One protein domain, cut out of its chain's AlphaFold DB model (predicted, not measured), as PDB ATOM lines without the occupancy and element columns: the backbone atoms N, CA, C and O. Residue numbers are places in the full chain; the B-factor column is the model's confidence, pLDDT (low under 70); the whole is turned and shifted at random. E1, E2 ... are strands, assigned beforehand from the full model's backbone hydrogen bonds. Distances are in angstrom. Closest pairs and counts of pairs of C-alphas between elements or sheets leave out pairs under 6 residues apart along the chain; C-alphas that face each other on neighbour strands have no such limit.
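What this domain is: This is residues 298 to 325 and 512 to 554 of the 768 residues of the protein "FliD_C domain-containing protein" of Nitrospinae bacterium RIFCSPLOWO2_01_FULL_39_10 (UniProt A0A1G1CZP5). A strongly twisted five-stranded sheet wraps part of the way round, and the two-stranded sheet E2 and E6 covers its open side, making a small, incompletely closed barrel. E1 and E2 come close at one seam; between E5 and E6 the wall is open, and residues 527 to 528 of their link pair with E6. The 71 printed residues hold seven named strands, E1 to E7, and no named helix: all strand. Both sheets are antiparallel, in the orders E1, E7, E3, E4, E5 and E2, E6. The whole is compact, radius of gyration of the C-alphas 10.9 A, spanning 31 by 22 by 20 A.

How they stand to each other: Edge strand E1, residues 298 to 300, is antiparallel to E7, residues 547 to 553, with N 299 and O 550 2.8 A apart. E7 is antiparallel to E3, residues 318 to 325, with N 319 and O 549 at 2.8 A. E3's pairing is staggered: residues 318 to 321 pair with E7, and 321 to 325 with E4, residues 512 to 516, where N 322 and O 515 are 2.9 A apart. E4 and edge strand E5, residues 519 to 523, form a hairpin, with N 514 and O 521 at 3.0 A. In the other sheet, E2, residues 306 to 310, is antiparallel to E6, residues 535 to 539, with N 307 and O 538 at 2.9 A. The closest C-alphas of E1 and E2 are Gly 298 and Ile 308, 5.6 A. E5 and E6 are apart.

Where its parts are: E1 begins at C-alpha 298 (33.258, -20.925, -3.449). E3 measures 21.5 A and E7 19.9 A; E7 ends at C-alpha 553 (25.469, -19.078, -7.665).

The domain as a whole: The farthest C-alphas, Gln 325 and Asp 554, are 31.4 A apart. Residues 326 to 511 are not printed; C-alphas 325 and 512 are 5.2 A apart across the cut. The link E5 to E6 is long. No printed residue is under pLDDT 70.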
ATOM      1  N   GLY A 298      32.311 -21.721  -4.212       95.56
ATOM      2  CA  GLY A 298      33.258 -20.925  -3.449       95.56
ATOM      3  C   GLY A 298      34.522 -20.660  -4.266       95.56
ATOM      4  O   GLY A 298      35.032 -21.550  -4.944       95.56
ATOM      5  N   ASN A 299      35.027 -19.433  -4.206       96.69
ATOM      6  CA  ASN A 299      36.289 -19.030  -4.810       96.69
ATOM      7  C   ASN A 299      37.119 -18.233  -3.803       96.69
ATOM      8  O   ASN A 299      36.660 -17.215  -3.287       96.69
ATOM      9  N   SER A 300      38.357 -18.660  -3.574       97.69
ATOM     10  CA  SER A 300      39.335 -17.921  -2.777       97.69
ATOM     11  C   SER A 300      40.249 -17.111  -3.691       97.69
ATOM     12  O   SER A 300      40.759 -17.635  -4.679       97.69
ATOM     13  N   ALA A 301      40.504 -15.847  -3.350       97.94
ATOM     14  CA  ALA A 301      41.512 -15.039  -4.036       97.94
ATOM     15  C   ALA A 301      42.943 -15.580  -3.833       97.94
ATOM     16  O   ALA A 301      43.841 -15.218  -4.589       97.94
ATOM     17  N   ASN A 302      43.161 -16.445  -2.833       97.44
ATOM     18  CA  ASN A 302      44.433 -17.123  -2.603       97.44
ATOM     19  C   ASN A 302      44.217 -18.552  -2.065       97.44
ATOM     20  O   ASN A 302      44.181 -18.791  -0.853       97.44
ATOM     21  N   SER A 303      44.092 -19.511  -2.988       96.50
ATOM     22  CA  SER A 303      43.838 -20.932  -2.698       96.50
ATOM     23  C   SER A 303      44.989 -21.667  -1.999       96.50
ATOM     24  O   SER A 303      44.778 -22.756  -1.451       96.50
ATOM     25  N   ASP A 304      46.194 -21.087  -2.000       96.75
ATOM     26  CA  ASP A 304      47.368 -21.633  -1.304       96.75
ATOM     27  C   ASP A 304      47.318 -21.376   0.206       96.75
ATOM     28  O   ASP A 304      48.025 -22.036   0.973       96.75
ATOM     29  N   VAL A 305      46.496 -20.413   0.628       97.62
ATOM     30  CA  VAL A 305      46.315 -20.030   2.029       97.62
ATOM     31  C   VAL A 305      44.953 -20.477   2.547       97.62
ATOM     32  O   VAL A 305      44.885 -21.036   3.640       97.62
ATOM     33  N   ILE A 306      43.884 -20.261   1.777       97.94
ATOM     34  CA  ILE A 306      42.514 -20.616   2.162       97.94
ATOM     35  C   ILE A 306      41.837 -21.344   1.013       97.94
ATOM     36  O   ILE A 306      41.768 -20.820  -0.096       97.94
ATOM     37  N   ASP A 307      41.271 -22.505   1.313       97.62
ATOM     38  CA  ASP A 307      40.298 -23.174   0.456       97.62
ATOM     39  C   ASP A 307      38.888 -23.028   1.019       97.62
ATOM     40  O   ASP A 307      38.711 -22.847   2.228       97.62
ATOM     41  N   ILE A 308      37.886 -23.162   0.159       96.62
ATOM     42  CA  ILE A 308      36.491 -23.172   0.590       96.62
ATOM     43  C   ILE A 308      35.697 -24.234  -0.171       96.62
ATOM     44  O   ILE A 308      35.689 -24.281  -1.398       96.62
ATOM     45  N   SER A 309      34.994 -25.071   0.584       94.94
ATOM     46  CA  SER A 309      33.947 -25.948   0.069       94.94
ATOM     47  C   SER A 309      32.595 -25.372   0.465       94.94
ATOM     48  O   SER A 309      32.436 -24.909   1.593       94.94
ATOM     49  N   VAL A 310      31.627 -25.384  -0.445       94.81
ATOM     50  CA  VAL A 310      30.285 -24.828  -0.222       94.81
ATOM     51  C   VAL A 310      29.228 -25.880  -0.520       94.81
ATOM     52  O   VAL A 310      29.425 -26.731  -1.392       94.81
ATOM     53  N   GLY A 311      28.121 -25.812   0.204       89.62
ATOM     54  CA  GLY A 311      26.958 -26.682   0.100       89.62
ATOM     55  C   GLY A 311      25.745 -25.960  -0.495       89.62
ATOM     56  O   GLY A 311      25.850 -24.884  -1.080       89.62
ATOM     57  N   PHE A 312      24.574 -26.581  -0.373       84.06
ATOM     58  CA  PHE A 312      23.312 -26.091  -0.945       84.06
ATOM     59  C   PHE A 312      22.745 -24.877  -0.228       84.06
ATOM     60  O   PHE A 312      22.058 -24.078  -0.848       84.06
ATOM     61  N   GLY A 313      22.957 -24.789   1.081       84.75
ATOM     62  CA  GLY A 313      22.465 -23.703   1.920       84.75
ATOM     63  C   GLY A 313      23.443 -22.540   2.040       84.75
ATOM     64  O   GLY A 313      23.211 -21.668   2.872       84.75
ATOM     65  N   SER A 314      24.545 -22.546   1.284       92.00
ATOM     66  CA  SER A 314      25.546 -21.489   1.370       92.00
ATOM     67  C   SER A 314      25.004 -20.167   0.824       92.00
ATOM     68  O   SER A 314      24.445 -20.157  -0.268       92.00
ATOM     69  N   PRO A 315      25.171 -19.050   1.550       92.25
ATOM     70  CA  PRO A 315      24.709 -17.747   1.091       92.25
ATOM     71  C   PRO A 315      25.635 -17.171   0.012       92.25
ATOM     72  O   PRO A 315      26.860 -17.270   0.112       92.25
ATOM     73  N   ASP A 316      25.045 -16.511  -0.984       93.56
ATOM     74  CA  ASP A 316      25.765 -15.760  -2.016       93.56
ATOM     75  C   ASP A 316      26.351 -14.466  -1.434       93.56
ATOM     76  O   ASP A 316      25.701 -13.419  -1.397       93.56
ATOM     77  N   GLU A 317      27.592 -14.538  -0.952       96.62
ATOM     78  CA  GLU A 317      28.232 -13.450  -0.215       96.62
ATOM     79  C   GLU A 317      29.762 -13.431  -0.387       96.62
ATOM     80  O   GLU A 317      30.398 -14.409  -0.794       96.62
ATOM     81  N   LYS A 318      30.373 -12.282  -0.081       97.62
ATOM     82  CA  LYS A 318      31.827 -12.100  -0.030       97.62
ATOM     83  C   LYS A 318      32.297 -11.956   1.411       97.62
ATOM     84  O   LYS A 318      31.762 -11.150   2.164       97.62
ATOM     85  N   TYR A 319      33.370 -12.659   1.735       97.62
ATOM     86  CA  TYR A 319      34.002 -12.675   3.045       97.62
ATOM     87  C   TYR A 319      35.440 -12.191   2.928       97.62
ATOM     88  O   TYR A 319      36.164 -12.606   2.020       97.62
ATOM     89  N   GLN A 320      35.873 -11.347   3.858       98.00
ATOM     90  CA  GLN A 320      37.289 -11.049   4.052       98.00
ATOM     91  C   GLN A 320      37.826 -11.923   5.172       98.00
ATOM     92  O   GLN A 320      37.403 -11.789   6.319       98.00
ATOM     93  N   ILE A 321      38.742 -12.830   4.834       98.19
ATOM     94  CA  ILE A 321      39.268 -13.821   5.768       98.19
ATOM     95  C   ILE A 321      40.769 -13.621   5.943       98.19
ATOM     96  O   ILE A 321      41.528 -13.730   4.985       98.19
ATOM     97  N   GLN A 322      41.213 -13.366   7.170       98.25
ATOM     98  CA  GLN A 322      42.631 -13.300   7.517       98.25
ATOM     99  C   GLN A 322      42.992 -14.446   8.457       98.25
ATOM    100  O   GLN A 322      42.425 -14.572   9.540       98.25
ATOM    101  N   VAL A 323      43.966 -15.264   8.066       98.19
ATOM    102  CA  VAL A 323      44.505 -16.344   8.896       98.19
ATOM    103  C   VAL A 323      45.690 -15.816   9.693       98.19
ATOM    104  O   VAL A 323      46.762 -15.581   9.142       98.19
ATOM    105  N   HIS A 324      45.515 -15.641  10.998       97.56
ATOM    106  CA  HIS A 324      46.588 -15.169  11.876       97.56
ATOM    107  C   HIS A 324      47.498 -16.316  12.304       97.56
ATOM    108  O   HIS A 324      48.716 -16.166  12.350       97.56
ATOM    109  N   GLN A 325      46.906 -17.478  12.585       95.50
ATOM    110  CA  GLN A 325      47.607 -18.651  13.096       95.50
ATOM    111  C   GLN A 325      46.857 -19.926  12.703       95.50
ATOM    112  O   GLN A 325      45.626 -19.940  12.684       95.50
ATOM    113  N   ALA A 512      43.791 -22.576  15.917       96.88
ATOM    114  CA  ALA A 512      43.716 -21.709  14.756       96.88
ATOM    115  C   ALA A 512      43.088 -20.381  15.171       96.88
ATOM    116  O   ALA A 512      42.104 -20.356  15.912       96.88
ATOM    117  N   VAL A 513      43.641 -19.289  14.659       97.19
ATOM    118  CA  VAL A 513      43.143 -17.937  14.886       97.19
ATOM    119  C   VAL A 513      42.884 -17.306  13.530       97.19
ATOM    120  O   VAL A 513      43.802 -17.135  12.727       97.19
ATOM    121  N   VAL A 514      41.628 -16.956  13.276       97.69
ATOM    122  CA  VAL A 514      41.176 -16.408  11.995       97.69
ATOM    123  C   VAL A 514      40.261 -15.215  12.241       97.69
ATOM    124  O   VAL A 514      39.496 -15.217  13.201       97.69
ATOM    125  N   SER A 515      40.327 -14.201  11.387       97.69
ATOM    126  CA  SER A 515      39.334 -13.129  11.340       97.69
ATOM    127  C   SER A 515      38.465 -13.288  10.102       97.69
ATOM    128  O   SER A 515      39.008 -13.471   9.016       97.69
ATOM    129  N   ILE A 516      37.144 -13.209  10.253       96.69
ATOM    130  CA  ILE A 516      36.181 -13.190   9.145       96.69
ATOM    131  C   ILE A 516      35.378 -11.899   9.276       96.69
ATOM    132  O   ILE A 516      34.726 -11.693  10.296       96.69
ATOM    133  N   ASN A 517      35.462 -11.026   8.269       95.25
ATOM    134  CA  ASN A 517      34.877  -9.680   8.290       95.25
ATOM    135  C   ASN A 517      35.241  -8.923   9.585       95.25
ATOM    136  O   ASN A 517      34.375  -8.419  10.293       95.25
ATOM    137  N   ASP A 518      36.537  -8.931   9.921       93.50
ATOM    138  CA  ASP A 518      37.147  -8.324  11.118       93.50
ATOM    139  C   ASP A 518      36.747  -8.930  12.479       93.50
ATOM    140  O   ASP A 518      37.315  -8.566  13.511       93.50
ATOM    141  N   ILE A 519      35.865  -9.933  12.510       97.12
ATOM    142  CA  ILE A 519      35.525 -10.671  13.732       97.12
ATOM    143  C   ILE A 519      36.518 -11.816  13.922       97.12
ATOM    144  O   ILE A 519      36.667 -12.670  13.050       97.12
ATOM    145  N   LYS A 520      37.202 -11.839  15.069       97.75
ATOM    146  CA  LYS A 520      38.204 -12.855  15.417       97.75
ATOM    147  C   LYS A 520      37.545 -14.112  15.993       97.75
ATOM    148  O   LYS A 520      36.740 -14.027  16.917       97.75
ATOM    149  N   TYR A 521      37.969 -15.273  15.508       97.44
ATOM    150  CA  TYR A 521      37.551 -16.594  15.963       97.44
ATOM    151  C   TYR A 521      38.762 -17.446  16.333       97.44
ATOM    152  O   TYR A 521      39.799 -17.406  15.667       97.44
ATOM    153  N   GLU A 522      38.588 -18.269  17.363       96.62
ATOM    154  CA  GLU A 522      39.533 -19.319  17.736       96.62
ATOM    155  C   GLU A 522      38.904 -20.682  17.472       96.62
ATOM    156  O   GLU A 522      37.770 -20.945  17.880       96.62
ATOM    157  N   LYS A 523      39.629 -21.549  16.766       95.56
ATOM    158  CA  LYS A 523      39.147 -22.872  16.370       95.56
ATOM    159  C   LYS A 523      40.159 -23.939  16.731       95.56
ATOM    160  O   LYS A 523      41.366 -23.738  16.643       95.56
ATOM    161  N   ASN A 524      39.655 -25.102  17.123       92.69
ATOM    162  CA  ASN A 524      40.524 -26.222  17.456       92.69
ATOM    163  C   ASN A 524      41.158 -26.840  16.210       92.69
ATOM    164  O   ASN A 524      42.180 -27.479  16.348       92.69
ATOM    165  N   THR A 525      40.601 -26.647  15.013       93.94
ATOM    166  CA  THR A 525      41.049 -27.285  13.768       93.94
ATOM    167  C   THR A 525      41.339 -26.246  12.681       93.94
ATOM    168  O   THR A 525      40.906 -25.098  12.759       93.94
ATOM    169  N   ASN A 526      42.024 -26.679  11.619       95.81
ATOM    170  CA  ASN A 526      42.207 -25.895  10.390       95.81
ATOM    171  C   ASN A 526      41.058 -26.077   9.378       95.81
ATOM    172  O   ASN A 526      41.188 -25.675   8.228       95.81
ATOM    173  N   SER A 527      39.952 -26.699   9.788       96.50
ATOM    174  CA  SER A 527      38.757 -26.905   8.964       96.50
ATOM    175  C   SER A 527      37.546 -26.388   9.729       96.50
ATOM    176  O   SER A 527      37.202 -26.930  10.780       96.50
ATOM    177  N   ILE A 528      36.956 -25.301   9.238       96.19
ATOM    178  CA  ILE A 528      35.963 -24.498   9.949       96.19
ATOM    179  C   ILE A 528      34.642 -24.567   9.190       96.19
ATOM    180  O   ILE A 528      34.527 -23.994   8.109       96.19
ATOM    181  N   SER A 529      33.652 -25.251   9.759       96.19
ATOM    182  CA  SER A 529      32.339 -25.488   9.139       96.19
ATOM    183  C   SER A 529      31.160 -24.871   9.899       96.19
ATOM    184  O   SER A 529      30.009 -25.050   9.514       96.19
ATOM    185  N   ASP A 530      31.429 -24.160  10.996       94.81
ATOM    186  CA  ASP A 530      30.423 -23.678  11.949       94.81
ATOM    187  C   ASP A 530      30.250 -22.149  11.950       94.81
ATOM    188  O   ASP A 530      29.538 -21.616  12.797       94.81
ATOM    189  N   ILE A 531      30.907 -21.435  11.026       94.94
ATOM    190  CA  ILE A 531      30.794 -19.970  10.905       94.94
ATOM    191  C   ILE A 531      29.916 -19.564   9.722       94.94
ATOM    192  O   ILE A 531      29.026 -18.733   9.879       94.94
ATOM    193  N   ILE A 532      30.169 -20.128   8.539       94.31
ATOM    194  CA  ILE A 532      29.396 -19.837   7.330       94.31
ATOM    195  C   ILE A 532      28.437 -21.000   7.099       94.31
ATOM    196  O   ILE A 532      28.858 -22.157   7.069       94.31
ATOM    197  N   GLN A 533      27.147 -20.697   6.935       94.12
ATOM    198  CA  GLN A 533      26.117 -21.711   6.727       94.12
ATOM    199  C   GLN A 533      26.464 -22.618   5.537       94.12
ATOM    200  O   GLN A 533      26.725 -22.147   4.431       94.12
ATOM    201  N   ASP A 534      26.454 -23.929   5.786       92.44
ATOM    202  CA  ASP A 534      26.715 -24.980   4.796       92.44
ATOM    203  C   ASP A 534      28.031 -24.794   4.013       92.44
ATOM    204  O   ASP A 534      28.155 -25.260   2.888       92.44
ATOM    205  N   ALA A 535      29.022 -24.096   4.576       95.81
ATOM    206  CA  ALA A 535      30.333 -23.917   3.964       95.81
ATOM    207  C   ALA A 535      31.444 -24.327   4.932       95.81
ATOM    208  O   ALA A 535      31.350 -24.147   6.142       95.81
ATOM    209  N   THR A 536      32.517 -24.886   4.382       97.38
ATOM    210  CA  THR A 536      33.703 -25.309   5.125       97.38
ATOM    211  C   THR A 536      34.923 -24.562   4.607       97.38
ATOM    212  O   THR A 536      35.322 -24.728   3.454       97.38
ATOM    213  N   ILE A 537      35.533 -23.759   5.473       97.75
ATOM    214  CA  ILE A 537      36.775 -23.035   5.207       97.75
ATOM    215  C   ILE A 537      37.945 -23.919   5.639       97.75
ATOM    216  O   ILE A 537      38.017 -24.332   6.796       97.75
ATOM    217  N   THR A 538      38.884 -24.183   4.734       98.12
ATOM    218  CA  THR A 538      40.117 -24.920   5.046       98.12
ATOM    219  C   THR A 538      41.304 -23.968   5.069       98.12
ATOM    220  O   THR A 538      41.637 -23.352   4.058       98.12
ATOM    221  N   LEU A 539      41.965 -23.868   6.218       97.94
ATOM    222  CA  LEU A 539      43.146 -23.039   6.430       97.94
ATOM    223  C   LEU A 539      44.408 -23.841   6.093       97.94
ATOM    224  O   LEU A 539      44.635 -24.918   6.641       97.94
ATOM    225  N   LYS A 540      45.245 -23.313   5.202       97.81
ATOM    226  CA  LYS A 540      46.485 -23.965   4.750       97.81
ATOM    227  C   LYS A 540      47.738 -23.251   5.247       97.81
ATOM    228  O   LYS A 540      48.741 -23.908   5.509       97.81
ATOM    229  N   LYS A 541      47.696 -21.918   5.361       97.69
ATOM    230  CA  LYS A 541      48.818 -21.057   5.786       97.69
ATOM    231  C   LYS A 541      48.299 -19.835   6.544       97.69
ATOM    232  O   LYS A 541      47.118 -19.514   6.452       97.69
ATOM    233  N   SER A 542      49.181 -19.145   7.264       97.06
ATOM    234  CA  SER A 542      48.901 -17.793   7.755       97.06
ATOM    235  C   SER A 542      48.963 -16.765   6.616       97.06
ATOM    236  O   SER A 542      49.569 -17.001   5.567       97.06
ATOM    237  N   SER A 543      48.335 -15.611   6.824       97.19
ATOM    238  CA  SER A 543      48.276 -14.492   5.881       97.19
ATOM    239  C   SER A 543      48.574 -13.167   6.576       97.19
ATOM    240  O   SER A 543      48.014 -12.872   7.632       97.19
ATOM    241  N   SER A 544      49.378 -12.317   5.938       94.31
ATOM    242  CA  SER A 544      49.667 -10.959   6.420       94.31
ATOM    243  C   SER A 544      48.522  -9.963   6.203       94.31
ATOM    244  O   SER A 544      48.494  -8.920   6.846       94.31
ATOM    245  N   SER A 545      47.587 -10.269   5.302       94.56
ATOM    246  CA  SER A 545      46.437  -9.428   4.954       94.56
ATOM    247  C   SER A 545      45.191 -10.280   4.709       94.56
ATOM    248  O   SER A 545      45.291 -11.500   4.565       94.56
ATOM    249  N   GLY A 546      44.018  -9.641   4.693       96.06
ATOM    250  CA  GLY A 546      42.746 -10.308   4.418       96.06
ATOM    251  C   GLY A 546      42.658 -10.838   2.985       96.06
ATOM    252  O   GLY A 546      43.011 -10.152   2.026       96.06
ATOM    253  N   ILE A 547      42.167 -12.067   2.849       98.00
ATOM    254  CA  ILE A 547      41.918 -12.759   1.587       98.00
ATOM    255  C   ILE A 547      40.421 -12.732   1.313       98.00
ATOM    256  O   ILE A 547      39.616 -13.173   2.133       98.00
ATOM    257  N   THR A 548      40.051 -12.266   0.124       98.25
ATOM    258  CA  THR A 548      38.654 -12.275  -0.304       98.25
ATOM    259  C   THR A 548      38.236 -13.678  -0.721       98.25
ATOM    260  O   THR A 548      38.798 -14.260  -1.650       98.25
ATOM    261  N   VAL A 549      37.204 -14.196  -0.067       97.94
ATOM    262  CA  VAL A 549      36.515 -15.432  -0.430       97.94
ATOM    263  C   VAL A 549      35.114 -15.074  -0.907       97.94
ATOM    264  O   VAL A 549      34.392 -14.345  -0.239       97.94
ATOM    265  N   THR A 550      34.736 -15.537  -2.093       98.06
ATOM    266  CA  THR A 550      33.431 -15.259  -2.709       98.06
ATOM    267  C   THR A 550      32.647 -16.552  -2.840       98.06
ATOM    268  O   THR A 550      33.162 -17.515  -3.402       98.06
ATOM    269  N   ILE A 551      31.411 -16.556  -2.355       97.06
ATOM    270  CA  ILE A 551      30.417 -17.588  -2.631       97.06
ATOM    271  C   ILE A 551      29.423 -16.997  -3.629       97.06
ATOM    272  O   ILE A 551      28.952 -15.874  -3.452       97.06
ATOM    273  N   SER A 552      29.158 -17.721  -4.710       94.50
ATOM    274  CA  SER A 552      28.220 -17.282  -5.742       94.50
ATOM    275  C   SER A 552      27.474 -18.450  -6.370       94.50
ATOM    276  O   SER A 552      28.063 -19.518  -6.574       94.50
ATOM    277  N   SER A 553      26.240 -18.193  -6.797       91.56
ATOM    278  CA  SER A 553      25.469 -19.078  -7.665       91.56
ATOM    279  C   SER A 553      26.211 -19.408  -8.977       91.56
ATOM    280  O   SER A 553      26.494 -18.532  -9.794       91.56
ATOM    281  N   ASP A 554      26.466 -20.692  -9.211       91.75
ATOM    282  CA  ASP A 554      26.975 -21.319 -10.430       91.75
ATOM    283  C   ASP A 554      26.182 -22.608 -10.734       91.75
ATOM    284  O   ASP A 554      26.458 -23.697 -10.228       91.75
TER     285      ASP A 554